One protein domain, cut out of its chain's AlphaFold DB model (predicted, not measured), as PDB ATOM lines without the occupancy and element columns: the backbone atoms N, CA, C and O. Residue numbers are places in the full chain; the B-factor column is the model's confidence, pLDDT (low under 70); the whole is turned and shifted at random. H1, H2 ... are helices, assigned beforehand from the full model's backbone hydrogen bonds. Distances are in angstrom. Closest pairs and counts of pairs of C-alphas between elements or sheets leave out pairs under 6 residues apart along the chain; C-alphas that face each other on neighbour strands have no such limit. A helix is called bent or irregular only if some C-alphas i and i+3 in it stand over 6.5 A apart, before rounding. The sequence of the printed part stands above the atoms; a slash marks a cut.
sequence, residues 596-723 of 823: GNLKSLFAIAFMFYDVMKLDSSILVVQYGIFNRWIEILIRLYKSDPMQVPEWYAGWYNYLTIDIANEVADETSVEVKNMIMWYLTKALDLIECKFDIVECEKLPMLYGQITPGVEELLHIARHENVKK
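AT A GLANCE: This is residues 596 to 723 of the 823 residues of the protein "G-patch domain-containing protein" of Lodderomyces elongisporus (strain ATCC 11503 / CBS 2605 / JCM 1781 / NBRC 1676 / NRRL YB-4239) (UniProt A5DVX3). Look for a long, nearly straight helix, H2, in the middle, with H1 folded back beside its first arm, H3 beside its second, and H4 running alongside both arms and H3. H6 packs on H2a, and short H5 follows H4. The printed part has 128 residues, all helix by class, with six named helices, H1 to H6, and no named strand. It is compact, with a radius of gyration of the C-alphas of 15.2 A and spans of 47 by 34 by 25 A.

IN THESE COORDINATES: Find C-alpha 598 at (180.440, 177.785, 181.345), where H1 begins; it runs 20.5 A to residue 612. H2, residues 615 to 639, was assigned as one helix by its hydrogen bonds but is bent, with C-alphas 624 and 627 6.6 A apart; its arms are H2a, 615 to 624, and H2b, 627 to 639. H3 is 644 to 658, 20.3 A. H4, 666 to 687, 32.3 A, is only just irregular, with C-alphas 667 and 670 6.6 A apart. H5 is 692 to 695; H6, 709 to 723, ends at C-alpha (195.852, 195.834, 158.265).

HOW THE PARTS SIT: H2b, H3 and H4 form an up-and-down bundle, each running against the one before. H2b and H3, a hairpin, only just touch, with 3 pairs of C-alphas within 8 A, closest at Tyr 637 and Val 644, 6.3 A. H4 is close to H3 but not clearly touching, with C-alphas 655 and 675 6.9 A apart. H1 and H2a, a hairpin, touch at C-alphas 609 and 617, 6.4 A. H6 touches H2a at C-alphas 716 and 616, 5.0 A. H5 and H6 are apart. Every O i to N i+4 pair is within hydrogen-bond range in H1 and H2b, against 5 of 6 in H2a, 10 of 11 in H3, 16 of 18 in H4 and 9 of 11 in H6; H5 is too short.

THE WHOLE: The C-alphas of Met 642 and Lys 723 are farthest apart, 48.5 A. The printed part has no cut; H5 to H6 is the long link. Mean pLDDT of the printed part is 73.5, and residues 658 to 669, 692 to 706 and 714 to 723 are among those under 70.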
ATOM      1  N   GLY A 596     184.070 171.896 181.099       63.34
ATOM      2  CA  GLY A 596     183.767 172.459 182.417       63.34
ATOM      3  C   GLY A 596     182.575 173.424 182.494       63.34
ATOM      4  O   GLY A 596     181.769 173.565 181.576       63.34
ATOM      5  N   ASN A 597     182.477 174.107 183.638       74.25
ATOM      6  CA  ASN A 597     181.443 175.099 183.926       74.25
ATOM      7  C   ASN A 597     181.558 176.312 182.983       74.25
ATOM      8  O   ASN A 597     182.579 176.999 182.984       74.25
ATOM      9  N   LEU A 598     180.487 176.621 182.238       79.38
ATOM     10  CA  LEU A 598     180.440 177.785 181.345       79.38
ATOM     11  C   LEU A 598     180.759 179.105 182.062       79.38
ATOM     12  O   LEU A 598     181.398 179.956 181.455       79.38
ATOM     13  N   LYS A 599     180.370 179.294 183.334       77.69
ATOM     14  CA  LYS A 599     180.697 180.535 184.067       77.69
ATOM     15  C   LYS A 599     182.207 180.693 184.270       77.69
ATOM     16  O   LYS A 599     182.735 181.786 184.118       77.69
ATOM     17  N   SER A 600     182.923 179.599 184.530       76.06
ATOM     18  CA  SER A 600     184.390 179.614 184.605       76.06
ATOM     19  C   SER A 600     185.019 179.917 183.240       76.06
ATOM     20  O   SER A 600     185.984 180.669 183.173       76.06
ATOM     21  N   LEU A 601     184.453 179.386 182.147       79.31
ATOM     22  CA  LEU A 601     184.926 179.672 180.786       79.31
ATOM     23  C   LEU A 601     184.687 181.133 180.380       79.31
ATOM     24  O   LEU A 601     185.594 181.745 179.828       79.31
ATOM     25  N   PHE A 602     183.528 181.714 180.703       79.81
ATOM     26  CA  PHE A 602     183.270 183.142 180.491       79.81
ATOM     27  C   PHE A 602     184.197 184.029 181.334       79.81
ATOM     28  O   PHE A 602     184.783 184.959 180.793       79.81
ATOM     29  N   ALA A 603     184.402 183.725 182.621       76.31
ATOM     30  CA  ALA A 603     185.314 184.495 183.475       76.31
ATOM     31  C   ALA A 603     186.763 184.491 182.949       76.31
ATOM     32  O   ALA A 603     187.401 185.540 182.886       76.31
ATOM     33  N   ILE A 604     187.268 183.331 182.507       77.44
ATOM     34  CA  ILE A 604     188.594 183.213 181.873       77.44
ATOM     35  C   ILE A 604     188.627 183.964 180.535       77.44
ATOM     36  O   ILE A 604     189.595 184.660 180.247       77.44
ATOM     37  N   ALA A 605     187.567 183.862 179.732       79.25
ATOM     38  CA  ALA A 605     187.473 184.534 178.445       79.25
ATOM     39  C   ALA A 605     187.474 186.062 178.547       79.25
ATOM     40  O   ALA A 605     188.187 186.703 177.783       79.25
ATOM     41  N   PHE A 606     186.720 186.650 179.479       76.19
ATOM     42  CA  PHE A 606     186.689 188.105 179.644       76.19
ATOM     43  C   PHE A 606     187.948 188.639 180.335       76.19
ATOM     44  O   PHE A 606     188.457 189.673 179.917       76.19
ATOM     45  N   MET A 607     188.537 187.887 181.276       75.25
ATOM     46  CA  MET A 607     189.872 188.183 181.818       75.25
ATOM     47  C   MET A 607     190.952 188.197 180.720       75.25
ATOM     48  O   MET A 607     191.768 189.114 180.673       75.25
ATOM     49  N   PHE A 608     190.936 187.228 179.803       77.44
ATOM     50  CA  PHE A 608     191.882 187.186 178.686       77.44
ATOM     51  C   PHE A 608     191.573 188.247 177.612       77.44
ATOM     52  O   PHE A 608     192.499 188.815 177.033       77.44
ATOM     53  N   TYR A 609     190.293 188.553 177.364       75.75
ATOM     54  CA  TYR A 609     189.870 189.620 176.452       75.75
ATOM     55  C   TYR A 609     190.378 190.988 176.909       75.75
ATOM     56  O   TYR A 609     191.010 191.690 176.125       75.75
ATOM     57  N   ASP A 610     190.128 191.345 178.170       69.69
ATOM     58  CA  ASP A 610     190.520 192.626 178.758       69.69
ATOM     59  C   ASP A 610     192.039 192.839 178.686       69.69
ATOM     60  O   ASP A 610     192.526 193.833 178.136       69.69
ATOM     61  N   VAL A 611     192.806 191.837 179.131       67.19
ATOM     62  CA  VAL A 611     194.263 191.940 179.138       67.19
ATOM     63  C   VAL A 611     194.852 191.910 177.726       67.19
ATOM     64  O   VAL A 611     195.738 192.713 177.441       67.19
ATOM     65  N   MET A 612     194.378 191.064 176.805       69.06
ATOM     66  CA  MET A 612     195.032 190.897 175.495       69.06
ATOM     67  C   MET A 612     194.465 191.796 174.383       69.06
ATOM     68  O   MET A 612     195.224 192.230 173.519       69.06
ATOM     69  N   LYS A 613     193.160 192.103 174.396       65.69
ATOM     70  CA  LYS A 613     192.422 192.901 173.387       65.69
ATOM     71  C   LYS A 613     192.644 192.479 171.923       65.69
ATOM     72  O   LYS A 613     192.677 193.305 171.014       65.69
ATOM     73  N   LEU A 614     192.791 191.175 171.688       63.47
ATOM     74  CA  LEU A 614     193.007 190.591 170.360       63.47
ATOM     75  C   LEU A 614     191.671 190.386 169.633       63.47
ATOM     76  O   LEU A 614     190.793 189.711 170.167       63.47
ATOM     77  N   ASP A 615     191.531 190.878 168.397       61.25
ATOM     78  CA  ASP A 615     190.317 190.694 167.569       61.25
ATOM     79  C   ASP A 615     189.896 189.211 167.466       61.25
ATOM     80  O   ASP A 615     188.718 188.867 167.575       61.25
ATOM     81  N   SER A 616     190.893 188.330 167.368       64.44
ATOM     82  CA  SER A 616     190.823 186.865 167.391       64.44
ATOM     83  C   SER A 616     189.989 186.304 168.549       64.44
ATOM     84  O   SER A 616     189.273 185.311 168.396       64.44
ATOM     85  N   SER A 617     190.065 186.938 169.724       71.62
ATOM     86  CA  SER A 617     189.424 186.447 170.947       71.62
ATOM     87  C   SER A 617     187.899 186.584 170.917       71.62
ATOM     88  O   SER A 617     187.216 185.711 171.449       71.62
ATOM     89  N   ILE A 618     187.351 187.587 170.215       74.75
ATOM     90  CA  ILE A 618     185.896 187.741 170.033       74.75
ATOM     91  C   ILE A 618     185.333 186.508 169.315       74.75
ATOM     92  O   ILE A 618     184.327 185.950 169.746       74.75
ATOM     93  N   LEU A 619     186.024 186.023 168.279       76.00
ATOM     94  CA  LEU A 619     185.611 184.844 167.512       76.00
ATOM     95  C   LEU A 619     185.709 183.559 168.349       76.00
ATOM     96  O   LEU A 619     184.783 182.748 168.345       76.00
ATOM     97  N   VAL A 620     186.783 183.390 169.129       78.81
ATOM     98  CA  VAL A 620     186.919 182.250 170.057       78.81
ATOM     99  C   VAL A 620     185.782 182.233 171.089       78.81
ATOM    100  O   VAL A 620     185.229 181.168 171.364       78.81
ATOM    101  N   VAL A 621     185.378 183.393 171.613       81.19
ATOM    102  CA  VAL A 621     184.271 183.519 172.577       81.19
ATOM    103  C   VAL A 621     182.904 183.291 171.924       81.19
ATOM    104  O   VAL A 621     182.080 182.550 172.465       81.19
ATOM    105  N   GLN A 622     182.677 183.863 170.739       79.62
ATOM    106  CA  GLN A 622     181.449 183.711 169.959       79.62
ATOM    107  C   GLN A 622     181.171 182.236 169.621       79.62
ATOM    108  O   GLN A 622     180.151 181.671 170.023       79.62
ATOM    109  N   TYR A 623     182.109 181.596 168.920       79.31
ATOM    110  CA  TYR A 623     181.937 180.238 168.410       79.31
ATOM    111  C   TYR A 623     182.194 179.165 169.482       79.31
ATOM    112  O   TYR A 623     181.489 178.158 169.518       79.31
ATOM    113  N   GLY A 624     183.153 179.382 170.392       76.69
ATOM    114  CA  GLY A 624     183.533 178.396 171.412       76.69
ATOM    115  C   GLY A 624     182.661 178.399 172.672       76.69
ATOM    116  O   GLY A 624     182.519 177.356 173.316       76.69
ATOM    117  N   ILE A 625     182.059 179.543 173.032       85.38
ATOM    118  CA  ILE A 625     181.312 179.700 174.293       85.38
ATOM    119  C   ILE A 625     179.848 180.090 174.056       85.38
ATOM    120  O   ILE A 625     178.963 179.398 174.559       85.38
ATOM    121  N   PHE A 626     179.553 181.141 173.282       84.88
ATOM    122  CA  PHE A 626     178.165 181.603 173.107       84.88
ATOM    123  C   PHE A 626     177.298 180.650 172.275       84.88
ATOM    124  O   PHE A 626     176.192 180.312 172.702       84.88
ATOM    125  N   ASN A 627     177.798 180.132 171.149       84.06
ATOM    126  CA  ASN A 627     177.072 179.109 170.383       84.06
ATOM    127  C   ASN A 627     176.816 177.846 171.233       84.06
ATOM    128  O   ASN A 627     175.702 177.319 171.261       84.06
ATOM    129  N   ARG A 628     177.803 177.430 172.036       84.06
ATOM    130  CA  ARG A 628     177.683 176.323 172.997       84.06
ATOM    131  C   ARG A 628     176.686 176.602 174.135       84.06
ATOM    132  O   ARG A 628     176.012 175.681 174.601       84.06
ATOM    133  N   TRP A 629     176.571 177.852 174.586       87.75
ATOM    134  CA  TRP A 629     175.571 178.283 175.568       87.75
ATOM    135  C   TRP A 629     174.147 178.169 174.998       87.75
ATOM    136  O   TRP A 629     173.278 177.606 175.670       87.75
ATOM    137  N   ILE A 630     173.923 178.563 173.736       84.62
ATOM    138  CA  ILE A 630     172.638 178.326 173.051       84.62
ATOM    139  C   ILE A 630     172.367 176.826 172.857       84.62
ATOM    140  O   ILE A 630     171.248 176.375 173.090       84.62
ATOM    141  N   GLU A 631     173.365 176.013 172.495       82.81
ATOM    142  CA  GLU A 631     173.172 174.558 172.420       82.81
ATOM    143  C   GLU A 631     172.702 173.958 173.752       82.81
ATOM    144  O   GLU A 631     171.851 173.067 173.768       82.81
ATOM    145  N   ILE A 632     173.228 174.446 174.878       85.69
ATOM    146  CA  ILE A 632     172.809 174.008 176.212       85.69
ATOM    147  C   ILE A 632     171.383 174.481 176.530       85.69
ATOM    148  O   ILE A 632     170.618 173.692 177.081       85.69
ATOM    149  N   LEU A 633     170.979 175.683 176.107       86.25
ATOM    150  CA  LEU A 633     169.588 176.151 176.182       86.25
ATOM    151  C   LEU A 633     168.628 175.264 175.356       86.25
ATOM    152  O   LEU A 633     167.594 174.831 175.863       86.25
ATOM    153  N   ILE A 634     168.994 174.923 174.113       83.62
ATOM    154  CA  ILE A 634     168.215 174.030 173.234       83.62
ATOM    155  C   ILE A 634     168.100 172.623 173.846       83.62
ATOM    156  O   ILE A 634     167.039 171.996 173.783       83.62
ATOM    157  N   ARG A 635     169.179 172.105 174.447       84.50
ATOM    158  CA  ARG A 635     169.175 170.810 175.150       84.50
ATOM    159  C   ARG A 635     168.314 170.866 176.415       84.50
ATOM    160  O   ARG A 635     167.532 169.944 176.622       84.50
ATOM    161  N   LEU A 636     168.399 171.948 177.197       86.56
ATOM    162  CA  LEU A 636     167.588 172.167 178.398       86.56
ATOM    163  C   LEU A 636     166.095 172.177 178.064       86.56
ATOM    164  O   LEU A 636     165.338 171.449 178.700       86.56
ATOM    165  N   TYR A 637     165.678 172.911 177.029       85.19
ATOM    166  CA  TYR A 637     164.287 172.909 176.566       85.19
ATOM    167  C   TYR A 637     163.805 171.510 176.153       85.19
ATOM    168  O   TYR A 637     162.683 171.121 176.470       85.19
ATOM    169  N   LYS A 638     164.662 170.715 175.497       84.50
ATOM    170  CA  LYS A 638     164.342 169.329 175.111       84.50
ATOM    171  C   LYS A 638     164.249 168.362 176.301       84.50
ATOM    172  O   LYS A 638     163.626 167.315 176.146       84.50
ATOM    173  N   SER A 639     164.841 168.682 177.456       88.88
ATOM    174  CA  SER A 639     164.765 167.858 178.677       88.88
ATOM    175  C   SER A 639     163.715 168.326 179.692       88.88
ATOM    176  O   SER A 639     162.999 167.491 180.236       88.88
ATOM    177  N   ASP A 640     163.624 169.632 179.955       86.88
ATOM    178  CA  ASP A 640     162.656 170.241 180.873       86.88
ATOM    179  C   ASP A 640     162.382 171.717 180.494       86.88
ATOM    180  O   ASP A 640     163.119 172.625 180.900       86.88
ATOM    181  N   PRO A 641     161.292 171.992 179.752       85.50
ATOM    182  CA  PRO A 641     160.867 173.350 179.420       85.50
ATOM    183  C   PRO A 641     160.577 174.263 180.622       85.50
ATOM    184  O   PRO A 641     160.569 175.481 180.449       85.50
ATOM    185  N   MET A 642     160.309 173.728 181.822       84.81
ATOM    186  CA  MET A 642     159.958 174.542 182.996       84.81
ATOM    187  C   MET A 642     161.169 175.261 183.599       84.81
ATOM    188  O   MET A 642     161.000 176.327 184.187       84.81
ATOM    189  N   GLN A 643     162.379 174.724 183.425       88.62
ATOM    190  CA  GLN A 643     163.616 175.322 183.950       88.62
ATOM    191  C   GLN A 643     164.164 176.453 183.067       88.62
ATOM    192  O   GLN A 643     164.961 177.267 183.531       88.62
ATOM    193  N   VAL A 644     163.734 176.536 181.803       88.00
ATOM    194  CA  VAL A 644     164.256 177.501 180.818       88.00
ATOM    195  C   VAL A 644     164.155 178.972 181.270       88.00
ATOM    196  O   VAL A 644     165.159 179.674 181.137       88.00
ATOM    197  N   PRO A 645     163.037 179.470 181.844       87.19
ATOM    198  CA  PRO A 645     162.946 180.868 182.278       87.19
ATOM    199  C   PRO A 645     163.861 181.203 183.466       87.19
ATOM    200  O   PRO A 645     164.450 182.281 183.501       87.19
ATOM    201  N   GLU A 646     164.003 180.283 184.425       89.06
ATOM    202  CA  GLU A 646     164.868 180.453 185.602       89.06
ATOM    203  C   GLU A 646     166.351 180.410 185.204       89.06
ATOM    204  O   GLU A 646     167.132 181.279 185.595       89.06
ATOM    205  N   TRP A 647     166.714 179.460 184.337       90.50
ATOM    206  CA  TRP A 647     168.047 179.359 183.746       90.50
ATOM    207  C   TRP A 647     168.406 180.619 182.951       90.50
ATOM    208  O   TRP A 647     169.480 181.183 183.159       90.50
ATOM    209  N   TYR A 648     167.506 181.106 182.088       90.56
ATOM    210  CA  TYR A 648     167.746 182.321 181.306       90.56
ATOM    211  C   TYR A 648     167.908 183.552 182.208       90.56
ATOM    212  O   TYR A 648     168.862 184.302 182.025       90.56
ATOM    213  N   ALA A 649     167.059 183.735 183.225       87.06
ATOM    214  CA  ALA A 649     167.191 184.847 184.171       87.06
ATOM    215  C   ALA A 649     168.530 184.810 184.941       87.06
ATOM    216  O   ALA A 649     169.193 185.839 185.091       87.06
ATOM    217  N   GLY A 650     168.973 183.622 185.368       87.19
ATOM    218  CA  GLY A 650     170.271 183.431 186.027       87.19
ATOM    219  C   GLY A 650     171.488 183.689 185.126       87.19
ATOM    220  O   GLY A 650     172.561 184.040 185.631       87.19
ATOM    221  N   TRP A 651     171.336 183.546 183.806       89.50
ATOM    222  CA  TRP A 651     172.352 183.915 182.813       89.50
ATOM    223  C   TRP A 651     172.296 185.386 182.412       89.50
ATOM    224  O   TRP A 651     173.352 186.001 182.300       89.50
ATOM    225  N   TYR A 652     171.101 185.962 182.262       88.00
ATOM    226  CA  TYR A 652     170.905 187.383 181.984       88.00
ATOM    227  C   TYR A 652     171.587 188.237 183.056       88.00
ATOM    228  O   TYR A 652     172.416 189.078 182.722       88.00
ATOM    229  N   ASN A 653     171.331 187.962 184.340       85.25
ATOM    230  CA  ASN A 653     171.961 188.695 185.443       85.25
ATOM    231  C   ASN A 653     173.493 188.546 185.428       85.25
ATOM    232  O   ASN A 653     174.206 189.532 185.549       85.25
ATOM    233  N   TYR A 654     174.013 187.336 185.204       84.44
ATOM    234  CA  TYR A 654     175.462 187.095 185.148       84.44
ATOM    235  C   TYR A 654     176.143 187.831 183.977       84.44
ATOM    236  O   TYR A 654     177.199 188.434 184.140       84.44
ATOM    237  N   LEU A 655     175.521 187.829 182.797       83.81
ATOM    238  CA  LEU A 655     176.059 188.472 181.597       83.81
ATOM    239  C   LEU A 655     175.911 190.005 181.611       83.81
ATOM    240  O   LEU A 655     176.746 190.689 181.024       83.81
ATOM    241  N   THR A 656     174.885 190.551 182.277       79.06
ATOM    242  CA  THR A 656     174.590 192.001 182.293       79.06
ATOM    243  C   THR A 656     174.996 192.732 183.572       79.06
ATOM    244  O   THR A 656     175.098 193.952 183.539       79.06
ATOM    245  N   ILE A 657     175.251 192.026 184.679       73.31
ATOM    246  CA  ILE A 657     175.670 192.623 185.958       73.31
ATOM    247  C   ILE A 657     177.098 192.194 186.294       73.31
ATOM    248  O   ILE A 657     177.966 193.049 186.440       73.31
ATOM    249  N   ASP A 658     177.369 190.890 186.376       69.00
ATOM    250  CA  ASP A 658     178.686 190.414 186.830       69.00
ATOM    251  C   ASP A 658     179.777 190.661 185.768       69.00
ATOM    252  O   ASP A 658     180.896 191.027 186.108       69.00
ATOM    253  N   ILE A 659     179.451 190.502 184.477       68.88
ATOM    254  CA  ILE A 659     180.406 190.685 183.366       68.88
ATOM    255  C   ILE A 659     180.425 192.119 182.826       68.88
ATOM    256  O   ILE A 659     181.501 192.681 182.634       68.88
ATOM    257  N   ALA A 660     179.269 192.741 182.569       64.25
ATOM    258  CA  ALA A 660     179.241 194.052 181.906       64.25
ATOM    259  C   ALA A 660     179.859 195.188 182.749       64.25
ATOM    260  O   ALA A 660     180.303 196.180 182.171       64.25
ATOM    261  N   ASN A 661     179.932 195.013 184.077       62.41
ATOM    262  CA  ASN A 661     180.618 195.920 185.000       62.41
ATOM    263  C   ASN A 661     182.146 195.708 185.057       62.41
ATOM    264  O   ASN A 661     182.852 196.646 185.411       62.41
ATOM    265  N   GLU A 662     182.680 194.528 184.703       62.53
ATOM    266  CA  GLU A 662     184.142 194.325 184.628       62.53
ATOM    267  C   GLU A 662     184.761 194.939 183.357       62.53
ATOM    268  O   GLU A 662     185.954 195.218 183.346       62.53
ATOM    269  N   VAL A 663     183.984 195.175 182.288       59.91
ATOM    270  CA  VAL A 663     184.513 195.667 181.000       59.91
ATOM    271  C   VAL A 663     184.061 197.112 180.744       59.91
ATOM    272  O   VAL A 663     183.014 197.343 180.142       59.91
ATOM    273  N   ALA A 664     184.828 198.102 181.212       54.12
ATOM    274  CA  ALA A 664     184.426 199.518 181.195       54.12
ATOM    275  C   ALA A 664     184.703 200.269 179.869       54.12
ATOM    276  O   ALA A 664     183.852 201.040 179.431       54.12
ATOM    277  N   ASP A 665     185.849 200.020 179.224       58.12
ATOM    278  CA  ASP A 665     186.396 200.804 178.095       58.12
ATOM    279  C   ASP A 665     185.497 200.929 176.850       58.12
ATOM    280  O   ASP A 665     184.621 200.103 176.607       58.12
ATOM    281  N   GLU A 666     185.796 201.872 175.947       50.62
ATOM    282  CA  GLU A 666     185.147 201.958 174.621       50.62
ATOM    283  C   GLU A 666     185.286 200.663 173.798       50.62
ATOM    284  O   GLU A 666     184.347 200.250 173.123       50.62
ATOM    285  N   THR A 667     186.412 199.949 173.928       51.16
ATOM    286  CA  THR A 667     186.619 198.622 173.308       51.16
ATOM    287  C   THR A 667     185.783 197.501 173.951       51.16
ATOM    288  O   THR A 667     185.807 196.368 173.486       51.16
ATOM    289  N   SER A 668     184.990 197.794 174.988       63.38
ATOM    290  CA  SER A 668     183.960 196.881 175.503       63.38
ATOM    291  C   SER A 668     182.695 196.849 174.641       63.38
ATOM    292  O   SER A 668     181.884 195.934 174.795       63.38
ATOM    293  N   VAL A 669     182.484 197.835 173.758       68.75
ATOM    294  CA  VAL A 669     181.203 198.025 173.060       68.75
ATOM    295  C   VAL A 669     180.895 196.860 172.118       68.75
ATOM    296  O   VAL A 669     179.764 196.373 172.117       68.75
ATOM    297  N   GLU A 670     181.875 196.323 171.385       70.12
ATOM    298  CA  GLU A 670     181.683 195.109 170.577       70.12
ATOM    299  C   GLU A 670     181.300 193.888 171.429       70.12
ATOM    300  O   GLU A 670     180.421 193.114 171.041       70.12
ATOM    301  N   VAL A 671     181.901 193.735 172.612       75.38
ATOM    302  CA  VAL A 671     181.603 192.637 173.546       75.38
ATOM    303  C   VAL A 671     180.207 192.784 174.153       75.38
ATOM    304  O   VAL A 671     179.441 191.819 174.158       75.38
ATOM    305  N   LYS A 672     179.830 193.988 174.598       75.56
ATOM    306  CA  LYS A 672     178.486 194.299 175.111       75.56
ATOM    307  C   LYS A 672     177.418 194.080 174.034       75.56
ATOM    308  O   LYS A 672     176.398 193.450 174.308       75.56
ATOM    309  N   ASN A 673     177.681 194.493 172.792       76.94
ATOM    310  CA  ASN A 673     176.796 194.236 171.653       76.94
ATOM    311  C   ASN A 673     176.655 192.734 171.349       76.94
ATOM    312  O   ASN A 673     175.538 192.265 171.137       76.94
ATOM    313  N   MET A 674     177.748 191.960 171.387       79.38
ATOM    314  CA  MET A 674     177.705 190.498 171.235       79.38
ATOM    315  C   MET A 674     176.877 189.835 172.348       79.38
ATOM    316  O   MET A 674     176.002 189.022 172.048       79.38
ATOM    317  N   ILE A 675     177.104 190.203 173.615       82.75
ATOM    318  CA  ILE A 675     176.332 189.708 174.768       82.75
ATOM    319  C   ILE A 675     174.835 189.978 174.563       82.75
ATOM    320  O   ILE A 675     174.022 189.055 174.643       82.75
ATOM    321  N   MET A 676     174.470 191.222 174.243       81.00
ATOM    322  CA  MET A 676     173.075 191.615 174.031       81.00
ATOM    323  C   MET A 676     172.438 190.917 172.824       81.00
ATOM    324  O   MET A 676     171.259 190.559 172.888       81.00
ATOM    325  N   TRP A 677     173.195 190.661 171.753       84.31
ATOM    326  CA  TRP A 677     172.711 189.898 170.601       84.31
ATOM    327  C   TRP A 677     172.375 188.451 170.977       84.31
ATOM    328  O   TRP A 677     171.275 187.990 170.680       84.31
ATOM    329  N   TYR A 678     173.261 187.749 171.694       84.69
ATOM    330  CA  TYR A 678     173.000 186.365 172.117       84.69
ATOM    331  C   TYR A 678     171.875 186.254 173.150       84.69
ATOM    332  O   TYR A 678     171.078 185.319 173.073       84.69
ATOM    333  N   LEU A 679     171.754 187.215 174.072       85.12
ATOM    334  CA  LEU A 679     170.608 187.305 174.984       85.12
ATOM    335  C   LEU A 679     169.294 187.512 174.211       85.12
ATOM    336  O   LEU A 679     168.317 186.806 174.456       85.12
ATOM    337  N   THR A 680     169.286 188.403 173.214       82.94
ATOM    338  CA  THR A 680     168.115 188.629 172.349       82.94
ATOM    339  C   THR A 680     167.774 187.381 171.529       82.94
ATOM    340  O   THR A 680     166.627 186.950 171.534       82.94
ATOM    341  N   LYS A 681     168.758 186.719 170.900       82.00
ATOM    342  CA  LYS A 681     168.517 185.495 170.116       82.00
ATOM    343  C   LYS A 681     168.036 184.328 170.987       82.00
ATOM    344  O   LYS A 681     167.235 183.516 170.530       82.00
ATOM    345  N   ALA A 682     168.462 184.251 172.247       84.06
ATOM    346  CA  ALA A 682     167.905 183.303 173.210       84.06
ATOM    347  C   ALA A 682     166.428 183.598 173.534       84.06
ATOM    348  O   ALA A 682     165.644 182.654 173.635       84.06
ATOM    349  N   LEU A 683     166.023 184.872 173.633       80.81
ATOM    350  CA  LEU A 683     164.610 185.250 173.766       80.81
ATOM    351  C   LEU A 683     163.801 184.898 172.510       80.81
ATOM    352  O   LEU A 683     162.764 184.256 172.655       80.81
ATOM    353  N   ASP A 684     164.295 185.204 171.302       78.81
ATOM    354  CA  ASP A 684     163.648 184.804 170.037       78.81
ATOM    355  C   ASP A 684     163.352 183.295 170.015       78.81
ATOM    356  O   ASP A 684     162.250 182.865 169.669       78.81
ATOM    357  N   LEU A 685     164.343 182.480 170.399       80.75
ATOM    358  CA  LEU A 685     164.231 181.023 170.441       80.75
ATOM    359  C   LEU A 685     163.215 180.551 171.492       80.75
ATOM    360  O   LEU A 685     162.480 179.598 171.235       80.75
ATOM    361  N   ILE A 686     163.124 181.224 172.643       81.75
ATOM    362  CA  ILE A 686     162.122 180.934 173.679       81.75
ATOM    363  C   ILE A 686     160.709 181.303 173.192       81.75
ATOM    364  O   ILE A 686     159.789 180.493 173.341       81.75
ATOM    365  N   GLU A 687     160.523 182.472 172.571       79.62
ATOM    366  CA  GLU A 687     159.228 182.906 172.020       79.62
ATOM    367  C   GLU A 687     158.767 182.000 170.865       79.62
ATOM    368  O   GLU A 687     157.611 181.564 170.836       79.62
ATOM    369  N   CYS A 688     159.688 181.616 169.975       79.94
ATOM    370  CA  CYS A 688     159.448 180.671 168.879       79.94
ATOM    371  C   CYS A 688     159.419 179.195 169.322       79.94
ATOM    372  O   CYS A 688     159.306 178.309 168.475       79.94
ATOM    373  N   LYS A 689     159.506 178.900 170.629       75.75
ATOM    374  CA  LYS A 689     159.473 177.535 171.202       75.75
ATOM    375  C   LYS A 689     160.508 176.576 170.593       75.75
ATOM    376  O   LYS A 689     160.255 175.378 170.483       75.75
ATOM    377  N   PHE A 690     161.675 177.107 170.235       75.81
ATOM    378  CA  PHE A 690     162.799 176.382 169.639       75.81
ATOM    379  C   PHE A 690     162.449 175.667 168.325       75.81
ATOM    380  O   PHE A 690     162.853 174.523 168.102       75.81
ATOM    381  N   ASP A 691     161.712 176.356 167.446       72.25
ATOM    382  CA  ASP A 691     161.535 175.931 166.056       72.25
ATOM    383  C   ASP A 691     162.896 175.761 165.348       72.25
ATOM    384  O   ASP A 691     163.852 176.513 165.569       72.25
ATOM    385  N   ILE A 692     162.981 174.744 164.495       59.69
ATOM    386  CA  ILE A 692     164.212 174.278 163.850       59.69
ATOM    387  C   ILE A 692     164.778 175.378 162.941       59.69
ATOM    388  O   ILE A 692     165.971 175.662 162.995       59.69
ATOM    389  N   VAL A 693     163.903 176.068 162.202       61.56
ATOM    390  CA  VAL A 693     164.267 177.137 161.255       61.56
ATOM    391  C   VAL A 693     164.855 178.374 161.955       61.56
ATOM    392  O   VAL A 693     165.637 179.108 161.359       61.56
ATOM    393  N   GLU A 694     164.531 178.612 163.231       60.22
ATOM    394  CA  GLU A 694     165.167 179.673 164.031       60.22
ATOM    395  C   GLU A 694     166.472 179.206 164.693       60.22
ATOM    396  O   GLU A 694     167.387 180.011 164.875       60.22
ATOM    397  N   CYS A 695     166.601 177.911 165.001       54.56
ATOM    398  CA  CYS A 695     167.859 177.325 165.477       54.56
ATOM    399  C   CYS A 695     168.950 177.329 164.388       54.56
ATOM    400  O   CYS A 695     170.129 177.469 164.701       54.56
ATOM    401  N   GLU A 696     168.564 177.220 163.113       57.06
ATOM    402  CA  GLU A 696     169.470 177.305 161.955       57.06
ATOM    403  C   GLU A 696     170.025 178.723 161.706       57.06
ATOM    404  O   GLU A 696     170.982 178.875 160.954       57.06
ATOM    405  N   LYS A 697     169.502 179.763 162.378       62.25
ATOM    406  CA  LYS A 697     169.977 181.161 162.261       62.25
ATOM    407  C   LYS A 697     171.079 181.538 163.262       62.25
ATOM    408  O   LYS A 697     171.308 182.722 163.511       62.25
ATOM    409  N   LEU A 698     171.741 180.558 163.874       67.31
ATOM    410  CA  LEU A 698     172.923 180.816 164.701       67.31
ATOM    411  C   LEU A 698     174.131 181.208 163.834       67.31
ATOM    412  O   LEU A 698     174.216 180.765 162.688       67.31
ATOM    413  N   PRO A 699     175.086 182.009 164.347       66.62
ATOM    414  CA  PRO A 699     176.263 182.392 163.575       66.62
ATOM    415  C   PRO A 699     177.088 181.156 163.212       66.62
ATOM    416  O   PRO A 699     177.535 180.423 164.096       66.62
ATOM    417  N   MET A 700     177.282 180.934 161.911       64.88
ATOM    418  CA  MET A 700     178.060 179.824 161.361       64.88
ATOM    419  C   MET A 700     179.305 180.336 160.643       64.88
ATOM    420  O   MET A 700     179.255 181.327 159.917       64.88
ATOM    421  N   LEU A 701     180.396 179.583 160.759       58.19
ATOM    422  CA  LEU A 701     181.635 179.803 160.023       58.19
ATOM    423  C   LEU A 701     181.859 178.609 159.090       58.19
ATOM    424  O   LEU A 701     181.846 177.466 159.537       58.19
ATOM    425  N   TYR A 702     181.965 178.853 157.782       54.84
ATOM    426  CA  TYR A 702     181.987 177.800 156.746       54.84
ATOM    427  C   TYR A 702     180.839 176.764 156.845       54.84
ATOM    428  O   TYR A 702     180.996 175.612 156.449       54.84
ATOM    429  N   GLY A 703     179.674 177.168 157.370       57.81
ATOM    430  CA  GLY A 703     178.526 176.278 157.602       57.81
ATOM    431  C   GLY A 703     178.604 175.439 158.885       57.81
ATOM    432  O   GLY A 703     177.725 174.617 159.128       57.81
ATOM    433  N   GLN A 704     179.626 175.641 159.723       58.84
ATOM    434  CA  GLN A 704     179.751 175.020 161.043       58.84
ATOM    435  C   GLN A 704     179.314 176.003 162.139       58.84
ATOM    436  O   GLN A 704     179.759 177.150 162.165       58.84
ATOM    437  N   ILE A 705     178.479 175.548 163.079       61.00
ATOM    438  CA  ILE A 705     178.109 176.318 164.286       61.00
ATOM    439  C   ILE A 705     179.293 176.373 165.272       61.00
ATOM    440  O   ILE A 705     179.494 177.372 165.958       61.00
ATOM    441  N   THR A 706     180.114 175.321 165.314       64.94
ATOM    442  CA  THR A 706     181.333 175.221 166.131       64.94
ATOM    443  C   THR A 706     182.524 174.836 165.235       64.94
ATOM    444  O   THR A 706     182.870 173.653 165.186       64.94
ATOM    445  N   PRO A 707     183.099 175.786 164.470       72.31
ATOM    446  CA  PRO A 707     184.279 175.557 163.626       72.31
ATOM    447  C   PRO A 707     185.491 175.035 164.411       72.31
ATOM    448  O   PRO A 707     185.591 175.201 165.629       72.31
ATOM    449  N   GLY A 708     186.444 174.434 163.700       70.06
ATOM    450  CA  GLY A 708     187.688 173.943 164.287       70.06
ATOM    451  C   GLY A 708     188.586 175.068 164.815       70.06
ATOM    452  O   GLY A 708     188.640 176.163 164.254       70.06
ATOM    453  N   VAL A 709     189.363 174.777 165.867       73.62
ATOM    454  CA  VAL A 709     190.343 175.722 166.446       73.62
ATOM    455  C   VAL A 709     191.334 176.221 165.386       73.62
ATOM    456  O   VAL A 709     191.592 177.419 165.296       73.62
ATOM    457  N   GLU A 710     191.828 175.321 164.532       73.69
ATOM    458  CA  GLU A 710     192.743 175.650 163.431       73.69
ATOM    459  C   GLU A 710     192.087 176.563 162.375       73.69
ATOM    460  O   GLU A 710     192.723 177.498 161.890       73.69
ATOM    461  N   GLU A 711     190.800 176.356 162.065       69.25
ATOM    462  CA  GLU A 711     190.040 177.164 161.096       69.25
ATOM    463  C   GLU A 711     189.824 178.602 161.604       69.25
ATOM    464  O   GLU A 711     189.967 179.566 160.846       69.25
ATOM    465  N   LEU A 712     189.537 178.756 162.903       71.50
ATOM    466  CA  LEU A 712     189.402 180.058 163.569       71.50
ATOM    467  C   LEU A 712     190.728 180.830 163.607       71.50
ATOM    468  O   LEU A 712     190.771 182.003 163.230       71.50
ATOM    469  N   LEU A 713     191.813 180.174 164.031       71.50
ATOM    470  CA  LEU A 713     193.144 180.786 164.116       71.50
ATOM    471  C   LEU A 713     193.674 181.191 162.732       71.50
ATOM    472  O   LEU A 713     194.301 182.243 162.590       71.50
ATOM    473  N   HIS A 714     193.375 180.403 161.694       69.25
ATOM    474  CA  HIS A 714     193.692 180.736 160.306       69.25
ATOM    475  C   HIS A 714     193.015 182.044 159.855       69.25
ATOM    476  O   HIS A 714     193.678 182.914 159.286       69.25
ATOM    477  N   ILE A 715     191.721 182.233 160.150       65.94
ATOM    478  CA  ILE A 715     191.001 183.477 159.822       65.94
ATOM    479  C   ILE A 715     191.563 184.671 160.600       65.94
ATOM    480  O   ILE A 715     191.876 185.690 159.985       65.94
ATOM    481  N   ALA A 716     191.747 184.535 161.915       63.91
ATOM    482  CA  ALA A 716     192.276 185.599 162.769       63.91
ATOM    483  C   ALA A 716     193.626 186.149 162.259       63.91
ATOM    484  O   ALA A 716     193.829 187.361 162.151       63.91
ATOM    485  N   ARG A 717     194.526 185.249 161.846       64.56
ATOM    486  CA  ARG A 717     195.831 185.601 161.262       64.56
ATOM    487  C   ARG A 717     195.685 186.280 159.900       64.56
ATOM    488  O   ARG A 717     196.335 187.294 159.650       64.56
ATOM    489  N   HIS A 718     194.795 185.782 159.041       57.41
ATOM    490  CA  HIS A 718     194.554 186.360 157.716       57.41
ATOM    491  C   HIS A 718     193.816 187.710 157.714       57.41
ATOM    492  O   HIS A 718     193.903 188.425 156.711       57.41
ATOM    493  N   GLU A 719     193.125 188.090 158.792       51.16
ATOM    494  CA  GLU A 719     192.604 189.454 158.954       51.16
ATOM    495  C   GLU A 719     193.677 190.434 159.442       51.16
ATOM    496  O   GLU A 719     193.767 191.540 158.909       51.16
ATOM    497  N   ASN A 720     194.539 190.038 160.387       44.84
ATOM    498  CA  ASN A 720     195.590 190.925 160.898       44.84
ATOM    499  C   ASN A 720     196.641 191.286 159.830       44.84
ATOM    500  O   ASN A 720     196.981 192.460 159.704       44.84
ATOM    501  N   VAL A 721     197.060 190.337 158.981       42.81
ATOM    502  CA  VAL A 721     197.986 190.606 157.852       42.81
ATOM    503  C   VAL A 721     197.443 191.671 156.879       42.81
ATOM    504  O   VAL A 721     198.213 192.392 156.250       42.81
ATOM    505  N   LYS A 722     196.117 191.834 156.774       40.91
ATOM    506  CA  LYS A 722     195.478 192.812 155.871       40.91
ATOM    507  C   LYS A 722     195.354 194.230 156.447       40.91
ATOM    508  O   LYS A 722     194.803 195.096 155.771       40.91
ATOM    509  N   LYS A 723     195.830 194.483 157.673       41.44
ATOM    510  CA  LYS A 723     195.852 195.834 158.265       41.44
ATOM    511  C   LYS A 723     197.073 196.656 157.840       41.44
ATOM    512  O   LYS A 723     196.987 197.878 157.849       41.44
TER     513      LYS A 723